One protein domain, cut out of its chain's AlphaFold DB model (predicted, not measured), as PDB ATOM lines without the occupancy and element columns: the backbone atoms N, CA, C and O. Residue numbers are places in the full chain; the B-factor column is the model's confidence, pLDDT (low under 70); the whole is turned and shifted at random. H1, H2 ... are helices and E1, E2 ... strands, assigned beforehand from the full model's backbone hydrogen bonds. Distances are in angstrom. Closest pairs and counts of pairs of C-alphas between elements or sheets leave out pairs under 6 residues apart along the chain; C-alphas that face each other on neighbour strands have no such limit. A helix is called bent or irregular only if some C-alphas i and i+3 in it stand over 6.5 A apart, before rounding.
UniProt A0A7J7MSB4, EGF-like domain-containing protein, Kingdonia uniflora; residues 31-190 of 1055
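This is residues 31 to 190 of the 1055 residues of the protein "EGF-like domain-containing protein" of Kingdonia uniflora (UniProt A0A7J7MSB4). Two antiparallel sheets of four strands lie face to face as a sandwich, their strands nearly aligned, and the chain winds over both as a jelly roll, one long hairpin of four nested antiparallel pairs: E1 with E8, E2 with E7, E3 with E6, E4 with E5. A long loop, residues 107 to 128, runs outside the edge strands E5 and E6. The printed part has 160 residues, with two short helices and eight strands in the order E1 E2 E3 H1 E4 H2 E5 E6 E7 E8; the sheets run E1 E8 E3 E6 and E2 E7 E4 E5, and the class is mostly strand. The whole is compact, with a radius of gyration of the C-alphas of 16.2 A, and elongated, spanning 55 by 33 by 26 A.

Start at E1, residues 31 to 43, an edge strand that bends by 57 degrees at residue 40. Beside it E8, residues 175 to 186, is antiparallel at 172 degrees, with N 36 and O 181 2.9 A apart. Next comes E3, residues 59 to 68, where N 65 and O 180 are 2.9 A apart, then the edge strand E6, residues 136 to 142, where N 64 and O 139 are 2.8 A apart. This sheet is twisted. In the other sheet, look from E2, residues 48 to 55, to E7, residues 149 to 157: N 51 and O 153 are 2.8 A apart. E4, residues 86 to 92, follows with N 89 and O 154 at 2.8 A, then E5, residues 129 to 132, with N 88 and O 131 at 2.8 A. The parts of the sheets that face each other are 10.8 A centre to centre. H2, residues 102 to 106, only grazes this second sheet with residues 104 to 106; its closest C-alphas to E5 are those of Ser 104 and Cys 130, 6.2 A apart. H1, residues 74 to 79, is on neither sheet. Both helices are irregular, but only just: C-alphas 75 and 78 are 6.9 A apart, 103 and 106 6.6 A. Their O i to N i+4 pairs within hydrogen-bond range are 0 of 2 in H1 and 0 of 1 in H2; for O i to N i+3, 1 of 3 and 1 of 2.

Find C-alpha 31 at (160.967, 199.525, 250.887); E1 runs 32.8 A to C-alpha 43. E3 spans 27.0 A and E7 26.7 A. E8 runs 36.6 A from (156.621, 201.688, 284.033) to C-alpha 186 at (166.616, 197.013, 249.114).

The C-alphas farthest apart, of Met 168 and Thr 190, are 56.0 A apart. The printed part has no cut. Its long links are H2 to E5 and E7 to E8. Residues 71 to 84, 98 to 127 and 168 to 172 have pLDDT under 70.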
ATOM      1  N   PHE A  31     162.351 199.787 250.501       86.19
ATOM      2  CA  PHE A  31     160.967 199.525 250.887       86.19
ATOM      3  C   PHE A  31     160.908 198.900 252.280       86.19
ATOM      4  O   PHE A  31     161.833 198.201 252.696       86.19
ATOM      5  N   THR A  32     159.807 199.109 252.998       88.38
ATOM      6  CA  THR A  32     159.620 198.517 254.325       88.38
ATOM      7  C   THR A  32     159.304 197.029 254.209       88.38
ATOM      8  O   THR A  32     158.259 196.636 253.691       88.38
ATOM      9  N   VAL A  33     160.217 196.199 254.708       87.44
ATOM     10  CA  VAL A  33     160.114 194.734 254.745       87.44
ATOM     11  C   VAL A  33     159.138 194.295 255.820       87.44
ATOM     12  O   VAL A  33     158.256 193.472 255.586       87.44
ATOM     13  N   SER A  34     159.319 194.835 257.022       89.12
ATOM     14  CA  SER A  34     158.486 194.533 258.172       89.12
ATOM     15  C   SER A  34     158.288 195.796 258.990       89.12
ATOM     16  O   SER A  34     159.195 196.609 259.155       89.12
ATOM     17  N   SER A  35     157.074 195.988 259.492       90.44
ATOM     18  CA  SER A  35     156.794 197.025 260.473       90.44
ATOM     19  C   SER A  35     155.737 196.525 261.435       90.44
ATOM     20  O   SER A  35     154.706 195.986 261.027       90.44
ATOM     21  N   PHE A  36     156.014 196.667 262.723       89.56
ATOM     22  CA  PHE A  36     155.116 196.247 263.780       89.56
ATOM     23  C   PHE A  36     155.194 197.205 264.956       89.56
ATOM     24  O   PHE A  36     156.240 197.756 265.304       89.56
ATOM     25  N   ARG A  37     154.035 197.388 265.583       88.69
ATOM     26  CA  ARG A  37     153.868 198.277 266.720       88.69
ATOM     27  C   ARG A  37     153.529 197.463 267.954       88.69
ATOM     28  O   ARG A  37     152.499 196.796 268.000       88.69
ATOM     29  N   TYR A  38     154.350 197.600 268.982       86.81
ATOM     30  CA  TYR A  38     154.022 197.143 270.320       86.81
ATOM     31  C   TYR A  38     153.122 198.156 271.008       86.81
ATOM     32  O   TYR A  38     153.485 199.321 271.208       86.81
ATOM     33  N   SER A  39     151.931 197.693 271.382       87.06
ATOM     34  CA  SER A  39     150.994 198.458 272.193       87.06
ATOM     35  C   SER A  39     151.599 198.812 273.548       87.06
ATOM     36  O   SER A  39     152.446 198.092 274.081       87.06
ATOM     37  N   LYS A  40     151.106 199.909 274.129       88.69
ATOM     38  CA  LYS A  40     151.523 200.368 275.451       88.69
ATOM     39  C   LYS A  40     151.325 199.258 276.489       88.69
ATOM     40  O   LYS A  40     150.192 198.909 276.812       88.69
ATOM     41  N   THR A  41     152.428 198.725 277.001       86.25
ATOM     42  CA  THR A  41     152.459 197.592 277.930       86.25
ATOM     43  C   THR A  41     153.081 198.037 279.244       86.25
ATOM     44  O   THR A  41     154.047 198.796 279.242       86.25
ATOM     45  N   LYS A  42     152.512 197.594 280.369       88.06
ATOM     46  CA  LYS A  42     153.047 197.862 281.710       88.06
ATOM     47  C   LYS A  42     154.055 196.781 282.096       88.06
ATOM     48  O   LYS A  42     153.774 195.597 281.923       88.06
ATOM     49  N   LEU A  43     155.205 197.197 282.614       85.69
ATOM     50  CA  LEU A  43     156.254 196.338 283.140       85.69
ATOM     51  C   LEU A  43     156.371 196.547 284.651       85.69
ATOM     52  O   LEU A  43     156.840 197.587 285.118       85.69
ATOM     53  N   ASP A  44     155.903 195.561 285.410       83.69
ATOM     54  CA  ASP A  44     155.965 195.579 286.872       83.69
ATOM     55  C   ASP A  44     157.413 195.467 287.384       83.69
ATOM     56  O   ASP A  44     158.314 195.110 286.616       83.69
ATOM     57  N   PRO A  45     157.671 195.789 288.664       76.81
ATOM     58  CA  PRO A  45     159.000 195.663 289.256       76.81
ATOM     59  C   PRO A  45     159.557 194.249 289.089       76.81
ATOM     60  O   PRO A  45     158.832 193.280 289.309       76.81
ATOM     61  N   TYR A  46     160.837 194.142 288.728       77.00
ATOM     62  CA  TYR A  46     161.560 192.887 288.487       77.00
ATOM     63  C   TYR A  46     161.098 192.070 287.274       77.00
ATOM     64  O   TYR A  46     161.716 191.059 286.957       77.00
ATOM     65  N   ASN A  47     160.078 192.517 286.537       83.81
ATOM     66  CA  ASN A  47     159.666 191.859 285.301       83.81
ATOM     67  C   ASN A  47     160.516 192.308 284.107       83.81
ATOM     68  O   ASN A  47     161.139 193.375 284.105       83.81
ATOM     69  N   TRP A  48     160.497 191.489 283.057       87.56
ATOM     70  CA  TRP A  48     161.159 191.781 281.792       87.56
ATOM     71  C   TRP A  48     160.353 191.317 280.584       87.56
ATOM     72  O   TRP A  48     159.425 190.510 280.694       87.56
ATOM     73  N   ARG A  49     160.692 191.863 279.416       89.00
ATOM     74  CA  ARG A  49     160.093 191.518 278.122       89.00
ATOM     75  C   ARG A  49     161.151 191.508 277.030       89.00
ATOM     76  O   ARG A  49     162.053 192.337 277.051       89.00
ATOM     77  N   TYR A  50     160.979 190.622 276.055       89.94
ATOM     78  CA  TYR A  50     161.814 190.570 274.859       89.94
ATOM     79  C   TYR A  50     161.024 190.975 273.619       89.94
ATOM     80  O   TYR A  50     159.869 190.579 273.438       89.94
ATOM     81  N   ILE A  51     161.683 191.751 272.767       89.12
ATOM     82  CA  ILE A  51     161.259 192.089 271.415       89.12
ATOM     83  C   ILE A  51     162.214 191.387 270.460       89.12
ATOM     84  O   ILE A  51     163.429 191.559 270.561       89.12
ATOM     85  N   ARG A  52     161.661 190.617 269.530       88.81
ATOM     86  CA  ARG A  52     162.410 189.933 268.483       88.81
ATOM     87  C   ARG A  52     162.269 190.685 267.170       88.81
ATOM     88  O   ARG A  52     161.159 191.028 266.769       88.81
ATOM     89  N   VAL A  53     163.388 190.908 266.494       88.81
ATOM     90  CA  VAL A  53     163.444 191.580 265.196       88.81
ATOM     91  C   VAL A  53     164.192 190.685 264.217       88.81
ATOM     92  O   VAL A  53     165.361 190.374 264.429       88.81
ATOM     93  N   GLU A  54     163.522 190.258 263.150       88.81
ATOM     94  CA  GLU A  54     164.164 189.534 262.051       88.81
ATOM     95  C   GLU A  54     164.587 190.509 260.956       88.81
ATOM     96  O   GLU A  54     163.772 191.287 260.457       88.81
ATOM     97  N   MET A  55     165.850 190.427 260.551       87.62
ATOM     98  CA  MET A  55     166.398 191.191 259.437       87.62
ATOM     99  C   MET A  55     166.839 190.236 258.328       87.62
ATOM    100  O   MET A  55     167.692 189.375 258.572       87.62
ATOM    101  N   PRO A  56     166.278 190.354 257.109       86.38
ATOM    102  CA  PRO A  56     166.715 189.547 255.978       86.38
ATOM    103  C   PRO A  56     168.131 189.934 255.543       86.38
ATOM    104  O   PRO A  56     168.622 191.010 255.867       86.38
ATOM    105  N   SER A  57     168.773 189.096 254.729       80.38
ATOM    106  CA  SER A  57     170.132 189.341 254.225       80.38
ATOM    107  C   SER A  57     170.285 190.568 253.316       80.38
ATOM    108  O   SER A  57     171.412 190.940 253.021       80.38
ATOM    109  N   TRP A  58     169.184 191.177 252.872       81.25
ATOM    110  CA  TRP A  58     169.123 192.344 251.978       81.25
ATOM    111  C   TRP A  58     168.489 193.578 252.654       81.25
ATOM    112  O   TRP A  58     168.032 194.507 251.983       81.25
ATOM    113  N   PHE A  59     168.419 193.592 253.990       87.25
ATOM    114  CA  PHE A  59     167.962 194.768 254.732       87.25
ATOM    115  C   PHE A  59     168.891 195.975 254.503       87.25
ATOM    116  O   PHE A  59     170.072 195.820 254.195       87.25
ATOM    117  N   SER A  60     168.341 197.177 254.656       87.06
ATOM    118  CA  SER A  60     169.033 198.463 254.500       87.06
ATOM    119  C   SER A  60     169.199 199.164 255.845       87.06
ATOM    120  O   SER A  60     170.308 199.546 256.219       87.06
ATOM    121  N   ALA A  61     168.108 199.275 256.606       88.00
ATOM    122  CA  ALA A  61     168.098 199.911 257.911       88.00
ATOM    123  C   ALA A  61     167.014 199.327 258.825       88.00
ATOM    124  O   ALA A  61     165.947 198.903 258.384       88.00
ATOM    125  N   LEU A  62     167.299 199.343 260.122       88.69
ATOM    126  CA  LEU A  62     166.400 199.031 261.219       88.69
ATOM    127  C   LEU A  62     166.122 200.316 261.997       88.69
ATOM    128  O   LEU A  62     167.043 200.947 262.511       88.69
ATOM    129  N   TYR A  63     164.847 200.649 262.151       89.62
ATOM    130  CA  TYR A  63     164.388 201.755 262.976       89.62
ATOM    131  C   TYR A  63     163.604 201.219 264.173       89.62
ATOM    132  O   TYR A  63     162.608 200.514 264.016       89.62
ATOM    133  N   ILE A  64     164.034 201.579 265.381       88.50
ATOM    134  CA  ILE A  64     163.324 201.302 266.632       88.50
ATOM    135  C   ILE A  64     163.014 202.638 267.300       88.50
ATOM    136  O   ILE A  64     163.907 203.347 267.760       88.50
ATOM    137  N   ASN A  65     161.732 202.978 267.374       89.62
ATOM    138  CA  ASN A  65     161.240 204.131 268.117       89.62
ATOM    139  C   ASN A  65     160.497 203.640 269.360       89.62
ATOM    140  O   ASN A  65     159.360 203.175 269.265       89.62
ATOM    141  N   LEU A  66     161.153 203.717 270.514       88.19
ATOM    142  CA  LEU A  66     160.617 203.301 271.802       88.19
ATOM    143  C   LEU A  66     160.233 204.528 272.629       88.19
ATOM    144  O   LEU A  66     161.031 205.439 272.839       88.19
ATOM    145  N   GLU A  67     159.007 204.523 273.130       89.25
ATOM    146  CA  GLU A  67     158.465 205.543 274.019       89.25
ATOM    147  C   GLU A  67     158.115 204.898 275.359       89.25
ATOM    148  O   GLU A  67     157.378 203.911 275.406       89.25
ATOM    149  N   SER A  68     158.635 205.455 276.447       87.38
ATOM    150  CA  SER A  68     158.363 205.026 277.815       87.38
ATOM    151  C   SER A  68     157.904 206.202 278.680       87.38
ATOM    152  O   SER A  68     158.116 207.367 278.348       87.38
ATOM    153  N   ASP A  69     157.256 205.916 279.805       83.69
ATOM    154  CA  ASP A  69     156.922 206.919 280.828       83.69
ATOM    155  C   ASP A  69     158.060 207.157 281.840       83.69
ATOM    156  O   ASP A  69     157.895 207.925 282.791       83.69
ATOM    157  N   VAL A  70     159.231 206.557 281.610       75.38
ATOM    158  CA  VAL A  70     160.409 206.680 282.472       75.38
ATOM    159  C   VAL A  70     161.038 208.066 282.309       75.38
ATOM    160  O   VAL A  70     161.649 208.387 281.291       75.38
ATOM    161  N   GLY A  71     160.894 208.907 283.334       64.75
ATOM    162  CA  GLY A  71     161.424 210.273 283.392       64.75
ATOM    163  C   GLY A  71     162.777 210.400 284.099       64.75
ATOM    164  O   GLY A  71     162.946 211.327 284.885       64.75
ATOM    165  N   ILE A  72     163.714 209.471 283.883       63.03
ATOM    166  CA  ILE A  72     165.035 209.502 284.539       63.03
ATOM    167  C   ILE A  72     165.940 210.503 283.803       63.03
ATOM    168  O   ILE A  72     166.302 210.296 282.645       63.03
ATOM    169  N   THR A  73     166.298 211.605 284.466       55.88
ATOM    170  CA  THR A  73     167.294 212.587 283.998       55.88
ATOM    171  C   THR A  73     168.679 212.257 284.566       55.88
ATOM    172  O   THR A  73     168.773 211.644 285.631       55.88
ATOM    173  N   LYS A  74     169.768 212.685 283.901       53.38
ATOM    174  CA  LYS A  74     171.165 212.453 284.350       53.38
ATOM    175  C   LYS A  74     171.410 212.852 285.818       53.38
ATOM    176  O   LYS A  74     172.193 212.204 286.498       53.38
ATOM    177  N   GLU A  75     170.705 213.868 286.311       49.53
ATOM    178  CA  GLU A  75     170.798 214.385 287.687       49.53
ATOM    179  C   GLU A  75     170.144 213.465 288.738       49.53
ATOM    180  O   GLU A  75     170.520 213.492 289.904       49.53
ATOM    181  N   SER A  76     169.189 212.618 288.334       53.44
ATOM    182  CA  SER A  76     168.447 211.711 289.231       53.44
ATOM    183  C   SER A  76     169.128 210.357 289.469       53.44
ATOM    184  O   SER A  76     168.754 209.636 290.394       53.44
ATOM    185  N   ILE A  77     170.152 210.024 288.673       54.84
ATOM    186  CA  ILE A  77     170.839 208.723 288.696       54.84
ATOM    187  C   ILE A  77     171.559 208.481 290.033       54.84
ATOM    188  O   ILE A  77     171.551 207.358 290.525       54.84
ATOM    189  N   GLY A  78     172.100 209.527 290.670       49.00
ATOM    190  CA  GLY A  78     172.789 209.410 291.964       49.00
ATOM    191  C   GLY A  78     171.886 209.033 293.149       49.00
ATOM    192  O   GLY A  78     172.393 208.590 294.175       49.00
ATOM    193  N   ASN A  79     170.561 209.170 293.010       47.16
ATOM    194  CA  ASN A  79     169.582 208.898 294.072       47.16
ATOM    195  C   ASN A  79     168.794 207.590 293.865       47.16
ATOM    196  O   ASN A  79     167.986 207.221 294.718       47.16
ATOM    197  N   LEU A  80     168.985 206.893 292.738       54.62
ATOM    198  CA  LEU A  80     168.261 205.664 292.402       54.62
ATOM    199  C   LEU A  80     169.066 204.433 292.830       54.62
ATOM    200  O   LEU A  80     170.216 204.255 292.445       54.62
ATOM    201  N   THR A  81     168.449 203.545 293.609       57.03
ATOM    202  CA  THR A  81     169.067 202.262 293.967       57.03
ATOM    203  C   THR A  81     169.157 201.344 292.744       57.03
ATOM    204  O   THR A  81     168.175 201.216 292.008       57.03
ATOM    205  N   GLU A  82     170.286 200.651 292.563       57.56
ATOM    206  CA  GLU A  82     170.556 199.754 291.419       57.56
ATOM    207  C   GLU A  82     169.408 198.764 291.137       57.56
ATOM    208  O   GLU A  82     169.025 198.523 289.994       57.56
ATOM    209  N   THR A  83     168.744 198.275 292.185       56.81
ATOM    210  CA  THR A  83     167.628 197.317 292.116       56.81
ATOM    211  C   THR A  83     166.340 197.843 291.466       56.81
ATOM    212  O   THR A  83     165.393 197.077 291.323       56.81
ATOM    213  N   THR A  84     166.261 199.127 291.104       63.16
ATOM    214  CA  THR A  84     165.048 199.779 290.553       63.16
ATOM    215  C   THR A  84     165.259 200.448 289.193       63.16
ATOM    216  O   THR A  84     164.345 201.080 288.673       63.16
ATOM    217  N   LEU A  85     166.457 200.333 288.613       72.00
ATOM    218  CA  LEU A  85     166.776 200.992 287.351       72.00
ATOM    219  C   LEU A  85     166.191 200.218 286.155       72.00
ATOM    220  O   LEU A  85     166.473 199.024 286.003       72.00
ATOM    221  N   PRO A  86     165.382 200.864 285.298       81.12
ATOM    222  CA  PRO A  86     164.912 200.259 284.067       81.12
ATOM    223  C   PRO A  86     166.032 200.246 283.021       81.12
ATOM    224  O   PRO A  86     166.722 201.248 282.819       81.12
ATOM    225  N   MET A  87     166.196 199.117 282.336       80.81
ATOM    226  CA  MET A  87     167.266 198.908 281.360       80.81
ATOM    227  C   MET A  87     166.741 198.358 280.041       80.81
ATOM    228  O   MET A  87     165.719 197.669 279.996       80.81
ATOM    229  N   ILE A  88     167.483 198.644 278.978       84.50
ATOM    230  CA  ILE A  88     167.317 198.071 277.649       84.50
ATOM    231  C   ILE A  88     168.616 197.377 277.243       84.50
ATOM    232  O   ILE A  88     169.674 197.991 277.332       84.50
ATOM    233  N   CYS A  89     168.546 196.122 276.806       85.12
ATOM    234  CA  CYS A  89     169.708 195.368 276.344       85.12
ATOM    235  C   CYS A  89     169.506 194.804 274.942       85.12
ATOM    236  O   CYS A  89     168.394 194.421 274.581       85.12
ATOM    237  N   PHE A  90     170.585 194.711 274.175       83.62
ATOM    238  CA  PHE A  90     170.599 194.216 272.803       83.62
ATOM    239  C   PHE A  90     171.523 193.010 272.691       83.62
ATOM    240  O   PHE A  90     172.642 193.020 273.209       83.62
ATOM    241  N   ARG A  91     171.061 191.972 271.988       84.75
ATOM    242  CA  ARG A  91     171.869 190.791 271.684       84.75
ATOM    243  C   ARG A  91     171.497 190.193 270.329       84.75
ATOM    244  O   ARG A  91     170.323 190.085 269.975       84.75
ATOM    245  N   ASN A  92     172.516 189.780 269.580       84.75
ATOM    246  CA  ASN A  92     172.358 189.098 268.299       84.75
ATOM    247  C   ASN A  92     172.177 187.581 268.496       84.75
ATOM    248  O   ASN A  92     172.999 186.925 269.141       84.75
ATOM    249  N   GLY A  93     171.132 187.018 267.892       83.44
ATOM    250  CA  GLY A  93     170.877 185.584 267.751       83.44
ATOM    251  C   GLY A  93     170.141 184.925 268.917       83.44
ATOM    252  O   GLY A  93     169.560 183.860 268.722       83.44
ATOM    253  N   SER A  94     170.129 185.534 270.104       88.31
ATOM    254  CA  SER A  94     169.384 185.025 271.262       88.31
ATOM    255  C   SER A  94     169.052 186.113 272.290       88.31
ATOM    256  O   SER A  94     169.645 187.195 272.237       88.31
ATOM    257  N   PRO A  95     168.102 185.868 273.217       89.31
ATOM    258  CA  PRO A  95     167.739 186.839 274.243       89.31
ATOM    259  C   PRO A  95     168.921 187.231 275.153       89.31
ATOM    260  O   PRO A  95     169.786 186.391 275.429       89.31
ATOM    261  N   PRO A  96     168.979 188.487 275.630       87.50
ATOM    262  CA  PRO A  96     169.881 188.885 276.715       87.50
ATOM    263  C   PRO A  96     169.524 188.179 278.033       87.50
ATOM    264  O   PRO A  96     168.369 187.788 278.223       87.50
ATOM    265  N   LEU A  97     170.491 187.984 278.937       81.44
ATOM    266  CA  LEU A  97     170.227 187.304 280.211       81.44
ATOM    267  C   LEU A  97     169.605 188.273 281.234       81.44
ATOM    268  O   LEU A  97     169.980 189.441 281.318       81.44
ATOM    269  N   PRO A  98     168.675 187.807 282.084       68.69
ATOM    270  CA  PRO A  98     168.034 188.655 283.077       68.69
ATOM    271  C   PRO A  98     168.914 188.947 284.309       68.69
ATOM    272  O   PRO A  98     168.410 189.551 285.250       68.69
ATOM    273  N   ASP A  99     170.191 188.567 284.331       66.06
ATOM    274  CA  ASP A  99     171.107 188.794 285.459       66.06
ATOM    275  C   ASP A  99     172.328 189.608 285.015       66.06
ATOM    276  O   ASP A  99     173.477 189.174 285.063       66.06
ATOM    277  N   VAL A 100     172.052 190.795 284.473       59.56
ATOM    278  CA  VAL A 100     173.094 191.694 283.978       59.56
ATOM    279  C   VAL A 100     173.871 192.250 285.172       59.56
ATOM    280  O   VAL A 100     173.306 192.954 286.015       59.56
ATOM    281  N   SER A 101     175.165 191.940 285.244       53.69
ATOM    282  CA  SER A 101     176.050 192.463 286.282       53.69
ATOM    283  C   SER A 101     176.264 193.975 286.121       53.69
ATOM    284  O   SER A 101     176.221 194.527 285.015       53.69
ATOM    285  N   SER A 102     176.534 194.660 287.236       46.81
ATOM    286  CA  SER A 102     176.785 196.111 287.298       46.81
ATOM    287  C   SER A 102     177.972 196.579 286.440       46.81
ATOM    288  O   SER A 102     178.104 197.768 286.162       46.81
ATOM    289  N   VAL A 103     178.809 195.653 285.960       45.47
ATOM    290  CA  VAL A 103     179.948 195.920 285.066       45.47
ATOM    291  C   VAL A 103     179.494 196.508 283.719       45.47
ATOM    292  O   VAL A 103     180.224 197.296 283.121       45.47
ATOM    293  N   SER A 104     178.265 196.207 283.287       47.81
ATOM    294  CA  SER A 104     177.641 196.742 282.064       47.81
ATOM    295  C   SER A 104     177.198 198.213 282.157       47.81
ATOM    296  O   SER A 104     176.872 198.820 281.141       47.81
ATOM    297  N   LEU A 105     177.211 198.820 283.350       51.62
ATOM    298  CA  LEU A 105     176.715 200.184 283.580       51.62
ATOM    299  C   LEU A 105     177.728 201.292 283.240       51.62
ATOM    300  O   LEU A 105     177.459 202.454 283.537       51.62
ATOM    301  N   ARG A 106     178.890 200.983 282.645       45.06
ATOM    302  CA  ARG A 106     179.932 202.000 282.394       45.06
ATOM    303  C   ARG A 106     179.510 203.085 281.394       45.06
ATOM    304  O   ARG A 106     179.922 204.227 281.571       45.06
ATOM    305  N   ASP A 107     178.605 202.784 280.461       44.66
ATOM    306  CA  ASP A 107     178.081 203.752 279.486       44.66
ATOM    307  C   ASP A 107     176.616 204.108 279.786       44.66
ATOM    308  O   ASP A 107     175.669 203.682 279.120       44.66
ATOM    309  N   LEU A 108     176.429 204.908 280.842       47.44
ATOM    310  CA  LEU A 108     175.133 205.261 281.442       47.44
ATOM    311  C   LEU A 108     174.143 206.003 280.528       47.44
ATOM    312  O   LEU A 108     173.003 206.240 280.930       47.44
ATOM    313  N   VAL A 109     174.532 206.397 279.317       44.88
ATOM    314  CA  VAL A 109     173.663 207.133 278.398       44.88
ATOM    315  C   VAL A 109     173.876 206.620 276.987       44.88
ATOM    316  O   VAL A 109     174.999 206.652 276.492       44.88
ATOM    317  N   LEU A 110     172.775 206.235 276.325       46.91
ATOM    318  CA  LEU A 110     172.684 206.278 274.868       46.91
ATOM    319  C   LEU A 110     173.009 207.717 274.453       46.91
ATOM    320  O   LEU A 110     172.126 208.576 274.386       46.91
ATOM    321  N   SER A 111     174.291 208.025 274.257       34.84
ATOM    322  CA  SER A 111     174.669 209.191 273.470       34.84
ATOM    323  C   SER A 111     173.977 209.021 272.122       34.84
ATOM    324  O   SER A 111     173.788 207.876 271.701       34.84
ATOM    325  N   PRO A 112     173.531 210.104 271.464       36.41
ATOM    326  CA  PRO A 112     172.833 209.969 270.202       36.41
ATOM    327  C   PRO A 112     173.729 209.131 269.296       36.41
ATOM    328  O   PRO A 112     174.810 209.581 268.919       36.41
ATOM    329  N   LEU A 113     173.286 207.920 268.958       41.69
ATOM    330  CA  LEU A 113     173.897 207.002 267.988       41.69
ATOM    331  C   LEU A 113     173.828 207.593 266.563       41.69
ATOM    332  O   LEU A 113     173.736 206.888 265.570       41.69
ATOM    333  N   LEU A 114     173.819 208.923 266.478       36.81
ATOM    334  CA  LEU A 114     173.404 209.730 265.357       36.81
ATOM    335  C   LEU A 114     174.564 210.472 264.703       36.81
ATOM    336  O   LEU A 114     174.276 211.082 263.691       36.81
ATOM    337  N   ASN A 115     175.811 210.459 265.212       30.16
ATOM    338  CA  ASN A 115     176.933 211.098 264.487       30.16
ATOM    339  C   ASN A 115     178.376 210.782 264.940       30.16
ATOM    340  O   ASN A 115     179.309 211.331 264.356       30.16
ATOM    341  N   SER A 116     178.632 209.945 265.952       26.88
ATOM    342  CA  SER A 116     180.021 209.615 266.313       26.88
ATOM    343  C   SER A 116     180.522 208.403 265.532       26.88
ATOM    344  O   SER A 116     180.026 207.291 265.708       26.88
ATOM    345  N   SER A 117     181.532 208.635 264.697       28.78
ATOM    346  CA  SER A 117     182.357 207.610 264.074       28.78
ATOM    347  C   SER A 117     182.882 206.613 265.111       28.78
ATOM    348  O   SER A 117     183.542 206.997 266.073       28.78
ATOM    349  N   VAL A 118     182.565 205.342 264.870       44.31
ATOM    350  CA  VAL A 118     183.465 204.183 264.933       44.31
ATOM    351  C   VAL A 118     184.508 204.198 266.059       44.31
ATOM    352  O   VAL A 118     185.564 204.813 265.956       44.31
ATOM    353  N   GLY A 119     184.218 203.424 267.107       25.00
ATOM    354  CA  GLY A 119     185.193 203.026 268.127       25.00
ATOM    355  C   GLY A 119     184.614 202.083 269.186       25.00
ATOM    356  O   GLY A 119     185.268 201.125 269.567       25.00
ATOM    357  N   GLY A 120     183.355 202.282 269.606       27.53
ATOM    358  CA  GLY A 120     182.718 201.472 270.668       27.53
ATOM    359  C   GLY A 120     181.842 200.297 270.201       27.53
ATOM    360  O   GLY A 120     181.347 199.533 271.020       27.53
ATOM    361  N   ILE A 121     181.617 200.148 268.891       39.78
ATOM    362  CA  ILE A 121     180.683 199.155 268.309       39.78
ATOM    363  C   ILE A 121     181.423 197.882 267.835       39.78
ATOM    364  O   ILE A 121     180.817 196.952 267.311       39.78
ATOM    365  N   GLN A 122     182.742 197.801 268.042       36.28
ATOM    366  CA  GLN A 122     183.575 196.691 267.553       36.28
ATOM    367  C   GLN A 122     183.262 195.338 268.239       36.28
ATOM    368  O   GLN A 122     183.483 194.295 267.630       36.28
ATOM    369  N   ASP A 123     182.624 195.342 269.420       35.62
ATOM    370  CA  ASP A 123     182.285 194.130 270.194       35.62
ATOM    371  C   ASP A 123     180.801 193.695 270.138       35.62
ATOM    372  O   ASP A 123     180.417 192.688 270.747       35.62
ATOM    373  N   LEU A 124     179.959 194.397 269.363       38.44
ATOM    374  CA  LEU A 124     178.516 194.116 269.211       38.44
ATOM    375  C   LEU A 124     178.158 192.638 268.891       38.44
ATOM    376  O   LEU A 124     177.103 192.172 269.326       38.44
ATOM    377  N   PRO A 125     178.970 191.861 268.137       45.34
ATOM    378  CA  PRO A 125     178.629 190.473 267.809       45.34
ATOM    379  C   PRO A 125     178.824 189.464 268.954       45.34
ATOM    380  O   PRO A 125     178.275 188.358 268.871       45.34
ATOM    381  N   ARG A 126     179.629 189.799 269.977       45.28
ATOM    382  CA  ARG A 126     180.078 188.844 271.010       45.28
ATOM    383  C   ARG A 126     179.467 189.083 272.390       45.28
ATOM    384  O   ARG A 126     179.318 188.117 273.134       45.28
ATOM    385  N   VAL A 127     179.079 190.315 272.723       59.81
ATOM    386  CA  VAL A 127     178.701 190.692 274.095       59.81
ATOM    387  C   VAL A 127     177.329 191.372 274.125       59.81
ATOM    388  O   VAL A 127     176.991 192.165 273.252       59.81
ATOM    389  N   GLU A 128     176.519 191.027 275.126       70.94
ATOM    390  CA  GLU A 128     175.271 191.726 275.448       70.94
ATOM    391  C   GLU A 128     175.564 193.195 275.795       70.94
ATOM    392  O   GLU A 128     176.394 193.471 276.659       70.94
ATOM    393  N   GLN A 129     174.877 194.137 275.141       73.62
ATOM    394  CA  GLN A 129     175.008 195.565 275.443       73.62
ATOM    395  C   GLN A 129     173.757 196.086 276.130       73.62
ATOM    396  O   GLN A 129     172.672 196.000 275.560       73.62
ATOM    397  N   CYS A 130     173.913 196.653 277.326       77.31
ATOM    398  CA  CYS A 130     172.826 197.178 278.142       77.31
ATOM    399  C   CYS A 130     172.984 198.677 278.394       77.31
ATOM    400  O   CYS A 130     174.071 199.157 278.692       77.31
ATOM    401  N   HIS A 131     171.872 199.403 278.341       77.38
ATOM    402  CA  HIS A 131     171.802 200.833 278.615       77.38
ATOM    403  C   HIS A 131     170.598 201.161 279.502       77.38
ATOM    404  O   HIS A 131     169.629 200.402 279.584       77.38
ATOM    405  N   LEU A 132     170.625 202.331 280.144       78.12
ATOM    406  CA  LEU A 132     169.476 202.837 280.894       78.12
ATOM    407  C   LEU A 132     168.317 203.209 279.963       78.12
ATOM    408  O   LEU A 132     168.510 203.826 278.912       78.12
ATOM    409  N   LEU A 133     167.097 202.872 280.380       78.62
ATOM    410  CA  LEU A 133     165.892 203.195 279.627       78.62
ATOM    411  C   LEU A 133     165.550 204.689 279.762       78.62
ATOM    412  O   LEU A 133     165.419 205.214 280.866       78.62
ATOM    413  N   GLN A 134     165.360 205.363 278.627       77.94
ATOM    414  CA  GLN A 134     164.960 206.770 278.551       77.94
ATOM    415  C   GLN A 134     163.497 206.912 278.105       77.94
ATOM    416  O   GLN A 134     162.917 205.999 277.509       77.94
ATOM    417  N   LYS A 135     162.912 208.096 278.334       82.19
ATOM    418  CA  LYS A 135     161.531 208.425 277.936       82.19
ATOM    419  C   LYS A 135     161.274 208.212 276.441       82.19
ATOM    420  O   LYS A 135     160.208 207.752 276.049       82.19
ATOM    421  N   LYS A 136     162.245 208.561 275.598       83.12
ATOM    422  CA  LYS A 136     162.167 208.366 274.152       83.12
ATOM    423  C   LYS A 136     163.518 207.904 273.638       83.12
ATOM    424  O   LYS A 136     164.505 208.608 273.816       83.12
ATOM    425  N   ILE A 137     163.542 206.747 272.992       81.06
ATOM    426  CA  ILE A 137     164.721 206.194 272.334       81.06
ATOM    427  C   ILE A 137     164.388 206.061 270.854       81.06
ATOM    428  O   ILE A 137     163.425 205.394 270.485       81.06
ATOM    429  N   MET A 138     165.188 206.709 270.014       83.19
ATOM    430  CA  MET A 138     165.152 206.532 268.567       83.19
ATOM    431  C   MET A 138     166.481 205.925 268.146       83.19
ATOM    432  O   MET A 138     167.523 206.560 268.285       83.19
ATOM    433  N   LEU A 139     166.427 204.692 267.665       81.88
ATOM    434  CA  LEU A 139     167.573 203.937 267.195       81.88
ATOM    435  C   LEU A 139     167.401 203.694 265.696       81.88
ATOM    436  O   LEU A 139     166.376 203.160 265.279       81.88
ATOM    437  N   ALA A 140     168.389 204.103 264.907       83.81
ATOM    438  CA  ALA A 140     168.478 203.820 263.481       83.81
ATOM    439  C   ALA A 140     169.802 203.092 263.241       83.81
ATOM    440  O   ALA A 140     170.862 203.688 263.417       83.81
ATOM    441  N   LEU A 141     169.736 201.803 262.910       81.69
ATOM    442  CA  LEU A 141     170.901 200.960 262.647       81.69
ATOM    443  C   LEU A 141     170.903 200.553 261.183       81.69
ATOM    444  O   LEU A 141     169.917 200.012 260.690       81.69
ATOM    445  N   THR A 142     172.003 200.803 260.487       83.00
ATOM    446  CA  THR A 142     172.133 200.464 259.065       83.00
ATOM    447  C   THR A 142     172.767 199.088 258.887       83.00
ATOM    448  O   THR A 142     173.417 198.548 259.786       83.00
ATOM    449  N   ASN A 143     172.606 198.525 257.697       78.12
ATOM    450  CA  ASN A 143     173.228 197.266 257.299       78.12
ATOM    451  C   ASN A 143     174.771 197.287 257.276       78.12
ATOM    452  O   ASN A 143     175.404 196.237 257.297       78.12
ATOM    453  N   GLU A 144     175.391 198.464 257.306       73.19
ATOM    454  CA  GLU A 144     176.840 198.628 257.485       73.19
ATOM    455  C   GLU A 144     177.276 198.406 258.946       73.19
ATOM    456  O   GLU A 144     178.372 197.906 259.223       73.19
ATOM    457  N   GLN A 145     176.407 198.750 259.902       73.81
ATOM    458  CA  GLN A 145     176.706 198.700 261.335       73.81
ATOM    459  C   GLN A 145     176.427 197.319 261.935       73.81
ATOM    460  O   GLN A 145     177.233 196.808 262.718       73.81
ATOM    461  N   ILE A 146     175.302 196.703 261.566       76.75
ATOM    462  CA  ILE A 146     174.838 195.433 262.135       76.75
ATOM    463  C   ILE A 146     174.734 194.335 261.079       76.75
ATOM    464  O   ILE A 146     174.532 194.600 259.899       76.75
ATOM    465  N   SER A 147     174.863 193.080 261.510       77.19
ATOM    466  CA  SER A 147     174.669 191.921 260.640       77.19
ATOM    467  C   SER A 147     173.188 191.510 260.560       77.19
ATOM    468  O   SER A 147     172.455 191.648 261.548       77.19
ATOM    469  N   PRO A 148     172.744 190.982 259.402       80.44
ATOM    470  CA  PRO A 148     171.416 190.418 259.221       80.44
ATOM    471  C   PRO A 148     171.240 189.181 260.103       80.44
ATOM    472  O   PRO A 148     172.207 188.561 260.553       80.44
ATOM    473  N   GLY A 149     169.987 188.796 260.319       85.00
ATOM    474  CA  GLY A 149     169.613 187.722 261.228       85.00
ATOM    475  C   GLY A 149     168.623 188.195 262.283       85.00
ATOM    476  O   GLY A 149     167.891 189.165 262.087       85.00
ATOM    477  N   VAL A 150     168.572 187.474 263.399       87.06
ATOM    478  CA  VAL A 150     167.603 187.721 264.469       87.06
ATOM    479  C   VAL A 150     168.263 188.519 265.581       87.06
ATOM    480  O   VAL A 150     169.267 188.092 266.139       87.06
ATOM    481  N   TRP A 151     167.674 189.652 265.941       87.19
ATOM    482  CA  TRP A 151     168.108 190.470 267.067       87.19
ATOM    483  C   TRP A 151     167.050 190.487 268.162       87.19
ATOM    484  O   TRP A 151     165.853 190.585 267.886       87.19
ATOM    485  N   TYR A 152     167.507 190.411 269.409       88.38
ATOM    486  CA  TYR A 152     166.657 190.474 270.589       88.38
ATOM    487  C   TYR A 152     166.937 191.753 271.370       88.38
ATOM    488  O   TYR A 152     168.085 192.074 271.680       88.38
ATOM    489  N   VAL A 153     165.862 192.460 271.709       88.56
ATOM    490  CA  VAL A 153     165.876 193.627 272.590       88.56
ATOM    491  C   VAL A 153     165.176 193.252 273.890       88.56
ATOM    492  O   VAL A 153     163.981 192.958 273.890       88.56
ATOM    493  N   GLY A 154     165.915 193.227 274.996       89.31
ATOM    494  CA  GLY A 154     165.390 192.982 276.337       89.31
ATOM    495  C   GLY A 154     165.091 194.278 277.068       89.31
ATOM    496  O   GLY A 154     165.932 195.164 277.129       89.31
ATOM    497  N   LEU A 155     163.894 194.383 277.633       88.44
ATOM    498  CA  LEU A 155     163.469 195.476 278.497       88.44
ATOM    499  C   LEU A 155     163.315 194.934 279.910       88.44
ATOM    500  O   LEU A 155     162.550 193.994 280.121       88.44
ATOM    501  N   PHE A 156     164.011 195.536 280.866       87.00
ATOM    502  CA  PHE A 156     164.109 195.040 282.235       87.00
ATOM    503  C   PHE A 156     163.732 196.125 283.245       87.00
ATOM    504  O   PHE A 156     164.087 197.287 283.055       87.00
ATOM    505  N   ASN A 157     163.052 195.753 284.333       83.88
ATOM    506  CA  ASN A 157     162.737 196.648 285.452       83.88
ATOM    507  C   ASN A 157     163.521 196.265 286.723       83.88
ATOM    508  O   ASN A 157     163.083 195.390 287.465       83.88
ATOM    509  N   GLY A 158     164.658 196.918 286.991       74.19
ATOM    510  CA  GLY A 158     165.523 196.658 288.155       74.19
ATOM    511  C   GLY A 158     166.692 195.721 287.848       74.19
ATOM    512  O   GLY A 158     166.561 194.879 286.972       74.19
ATOM    513  N   ILE A 159     167.837 195.857 288.531       72.81
ATOM    514  CA  ILE A 159     169.107 195.159 288.221       72.81
ATOM    515  C   ILE A 159     169.430 194.057 289.248       72.81
ATOM    516  O   ILE A 159     169.088 194.187 290.426       72.81
ATOM    517  N   GLY A 160     170.125 193.008 288.789       73.62
ATOM    518  CA  GLY A 160     170.795 192.001 289.615       73.62
ATOM    519  C   GLY A 160     169.980 190.744 289.926       73.62
ATOM    520  O   GLY A 160     168.810 190.612 289.558       73.62
ATOM    521  N   SER A 161     170.610 189.846 290.682       78.88
ATOM    522  CA  SER A 161     170.112 188.506 291.011       78.88
ATOM    523  C   SER A 161     168.761 188.500 291.741       78.88
ATOM    524  O   SER A 161     167.972 187.569 291.592       78.88
ATOM    525  N   ALA A 162     168.418 189.578 292.455       77.56
ATOM    526  CA  ALA A 162     167.127 189.741 293.134       77.56
ATOM    527  C   ALA A 162     165.913 189.896 292.203       77.56
ATOM    528  O   ALA A 162     164.783 190.018 292.687       77.56
ATOM    529  N   ARG A 163     166.134 189.907 290.883       81.69
ATOM    530  CA  ARG A 163     165.085 189.956 289.862       81.69
ATOM    531  C   ARG A 163     164.314 188.639 289.743       81.69
ATOM    532  O   ARG A 163     163.107 188.661 289.525       81.69
ATOM    533  N   THR A 164     164.992 187.504 289.888       84.44
ATOM    534  CA  THR A 164     164.392 186.162 289.753       84.44
ATOM    535  C   THR A 164     163.819 185.619 291.066       84.44
ATOM    536  O   THR A 164     163.065 184.646 291.043       84.44
ATOM    537  N   GLN A 165     164.128 186.271 292.191       84.56
ATOM    538  CA  GLN A 165     163.606 185.971 293.526       84.56
ATOM    539  C   GLN A 165     162.080 186.107 293.571       84.56
ATOM    540  O   GLN A 165     161.527 187.153 293.209       84.56
ATOM    541  N   SER A 166     161.385 185.088 294.081       78.06
ATOM    542  CA  SER A 166     159.940 185.192 294.292       78.06
ATOM    543  C   SER A 166     159.606 186.153 295.433       78.06
ATOM    544  O   SER A 166     160.233 186.170 296.492       78.06
ATOM    545  N   LYS A 167     158.575 186.972 295.212       71.94
ATOM    546  CA  LYS A 167     158.036 187.936 296.179       71.94
ATOM    547  C   LYS A 167     156.514 187.877 296.111       71.94
ATOM    548  O   LYS A 167     155.958 187.879 295.014       71.94
ATOM    549  N   MET A 168     155.830 187.828 297.257       56.78
ATOM    550  CA  MET A 168     154.357 187.885 297.268       56.78
ATOM    551  C   MET A 168     153.822 189.298 297.044       56.78
ATOM    552  O   MET A 168     152.740 189.452 296.479       56.78
ATOM    553  N   ILE A 169     154.606 190.328 297.372       59.47
ATOM    554  CA  ILE A 169     154.298 191.717 297.029       59.47
ATOM    555  C   ILE A 169     155.507 192.349 296.345       59.47
ATOM    556  O   ILE A 169     156.532 192.621 296.971       59.47
ATOM    557  N   ASN A 170     155.362 192.658 295.057       63.34
ATOM    558  CA  ASN A 170     156.324 193.482 294.335       63.34
ATOM    559  C   ASN A 170     156.044 194.960 294.614       63.34
ATOM    560  O   ASN A 170     155.152 195.569 294.030       63.34
ATOM    561  N   ARG A 171     156.817 195.539 295.537       60.69
ATOM    562  CA  ARG A 171     156.779 196.970 295.854       60.69
ATOM    563  C   ARG A 171     157.832 197.691 295.020       60.69
ATOM    564  O   ARG A 171     159.025 197.503 295.242       60.69
ATOM    565  N   GLY A 172     157.397 198.494 294.054       66.69
ATOM    566  CA  GLY A 172     158.279 199.267 293.180       66.69
ATOM    567  C   GLY A 172     157.504 200.039 292.114       66.69
ATOM    568  O   GLY A 172     156.289 199.893 291.986       66.69
ATOM    569  N   SER A 173     158.207 200.867 291.345       71.31
ATOM    570  CA  SER A 173     157.616 201.609 290.232       71.31
ATOM    571  C   SER A 173     157.369 200.694 289.032       71.31
ATOM    572  O   SER A 173     158.308 200.175 288.425       71.31
ATOM    573  N   THR A 174     156.102 200.528 288.664       81.12
ATOM    574  CA  THR A 174     155.713 200.008 287.348       81.12
ATOM    575  C   THR A 174     155.917 201.109 286.311       81.12
ATOM    576  O   THR A 174     155.488 202.243 286.532       81.12
ATOM    577  N   PHE A 175     156.518 200.776 285.172       83.94
ATOM    578  CA  PHE A 175     156.621 201.688 284.033       83.94
ATOM    579  C   PHE A 175     155.882 201.121 282.828       83.94
ATOM    580  O   PHE A 175     155.605 199.925 282.749       83.94
ATOM    581  N   SER A 176     155.523 201.977 281.885       88.06
ATOM    582  CA  SER A 176     154.894 201.582 280.636       88.06
ATOM    583  C   SER A 176     155.750 201.969 279.446       88.06
ATOM    584  O   SER A 176     156.345 203.044 279.408       88.06
ATOM    585  N   PHE A 177     155.800 201.083 278.458       89.81
ATOM    586  CA  PHE A 177     156.520 201.321 277.216       89.81
ATOM    587  C   PHE A 177     155.662 200.950 276.011       89.81
ATOM    588  O   PHE A 177     154.763 200.112 276.087       89.81
ATOM    589  N   SER A 178     155.956 201.581 274.888       90.81
ATOM    590  CA  SER A 178     155.469 201.227 273.562       90.81
ATOM    591  C   SER A 178     156.629 201.341 272.586       90.81
ATOM    592  O   SER A 178     157.537 202.139 272.801       90.81
ATOM    593  N   ALA A 179     156.621 200.540 271.530       90.38
ATOM    594  CA  ALA A 179     157.689 200.563 270.543       90.38
ATOM    595  C   ALA A 179     157.112 200.439 269.137       90.38
ATOM    596  O   ALA A 179     156.158 199.697 268.914       90.38
ATOM    597  N   ASN A 180     157.691 201.170 268.196       91.81
ATOM    598  CA  ASN A 180     157.466 200.988 266.774       91.81
ATOM    599  C   ASN A 180     158.772 200.511 266.148       91.81
ATOM    600  O   ASN A 180     159.789 201.196 266.273       91.81
ATOM    601  N   VAL A 181     158.736 199.341 265.523       90.88
ATOM    602  CA  VAL A 181     159.890 198.740 264.860       90.88
ATOM    603  C   VAL A 181     159.588 198.669 263.372       90.88
ATOM    604  O   VAL A 181     158.528 198.177 262.982       90.88
ATOM    605  N   SER A 182     160.505 199.154 262.542       92.19
ATOM    606  CA  SER A 182     160.452 198.986 261.092       92.19
ATOM    607  C   SER A 182     161.808 198.571 260.543       92.19
ATOM    608  O   SER A 182     162.841 199.112 260.930       92.19
ATOM    609  N   VAL A 183     161.793 197.602 259.638       91.94
ATOM    610  CA  VAL A 183     162.957 197.144 258.886       91.94
ATOM    611  C   VAL A 183     162.723 197.509 257.435       91.94
ATOM    612  O   VAL A 183     161.762 197.035 256.827       91.94
ATOM    613  N   ASP A 184     163.611 198.320 256.882       91.38
ATOM    614  CA  ASP A 184     163.633 198.645 255.465       91.38
ATOM    615  C   ASP A 184     164.667 197.774 254.756       91.38
ATOM    616  O   ASP A 184     165.677 197.371 255.334       91.38
ATOM    617  N   GLY A 185     164.452 197.489 253.479       88.94
ATOM    618  CA  GLY A 185     165.331 196.661 252.663       88.94
ATOM    619  C   GLY A 185     165.399 197.144 251.228       88.94
ATOM    620  O   GLY A 185     164.580 197.951 250.788       88.94
ATOM    621  N   CYS A 186     166.406 196.661 250.510       86.06
ATOM    622  CA  CYS A 186     166.616 197.013 249.114       86.06
ATOM    623  C   CYS A 186     165.712 196.208 248.184       86.06
ATOM    624  O   CYS A 186     165.505 195.015 248.385       86.06
ATOM    625  N   THR A 187     165.204 196.856 247.132       80.50
ATOM    626  CA  THR A 187     164.349 196.230 246.099       80.50
ATOM    627  C   THR A 187     164.981 195.013 245.423       80.50
ATOM    628  O   THR A 187     164.267 194.102 245.011       80.50
ATOM    629  N   THR A 188     166.311 194.973 245.327       77.69
ATOM    630  CA  THR A 188     167.065 193.834 244.792       77.69
ATOM    631  C   THR A 188     168.159 193.414 245.768       77.69
ATOM    632  O   THR A 188     168.752 194.250 246.445       77.69
ATOM    633  N   SER A 189     168.466 192.113 245.825       71.19
ATOM    634  CA  SER A 189     169.531 191.568 246.683       71.19
ATOM    635  C   SER A 189     170.950 191.935 246.229       71.19
ATOM    636  O   SER A 189     171.909 191.616 246.923       71.19
ATOM    637  N   THR A 190     171.076 192.552 245.053       76.06
ATOM    638  CA  THR A 190     172.317 193.077 244.466       76.06
ATOM    639  C   THR A 190     172.493 194.570 244.733       76.06
ATOM    640  O   THR A 190     173.451 195.158 244.248       76.06
TER     641      THR A 190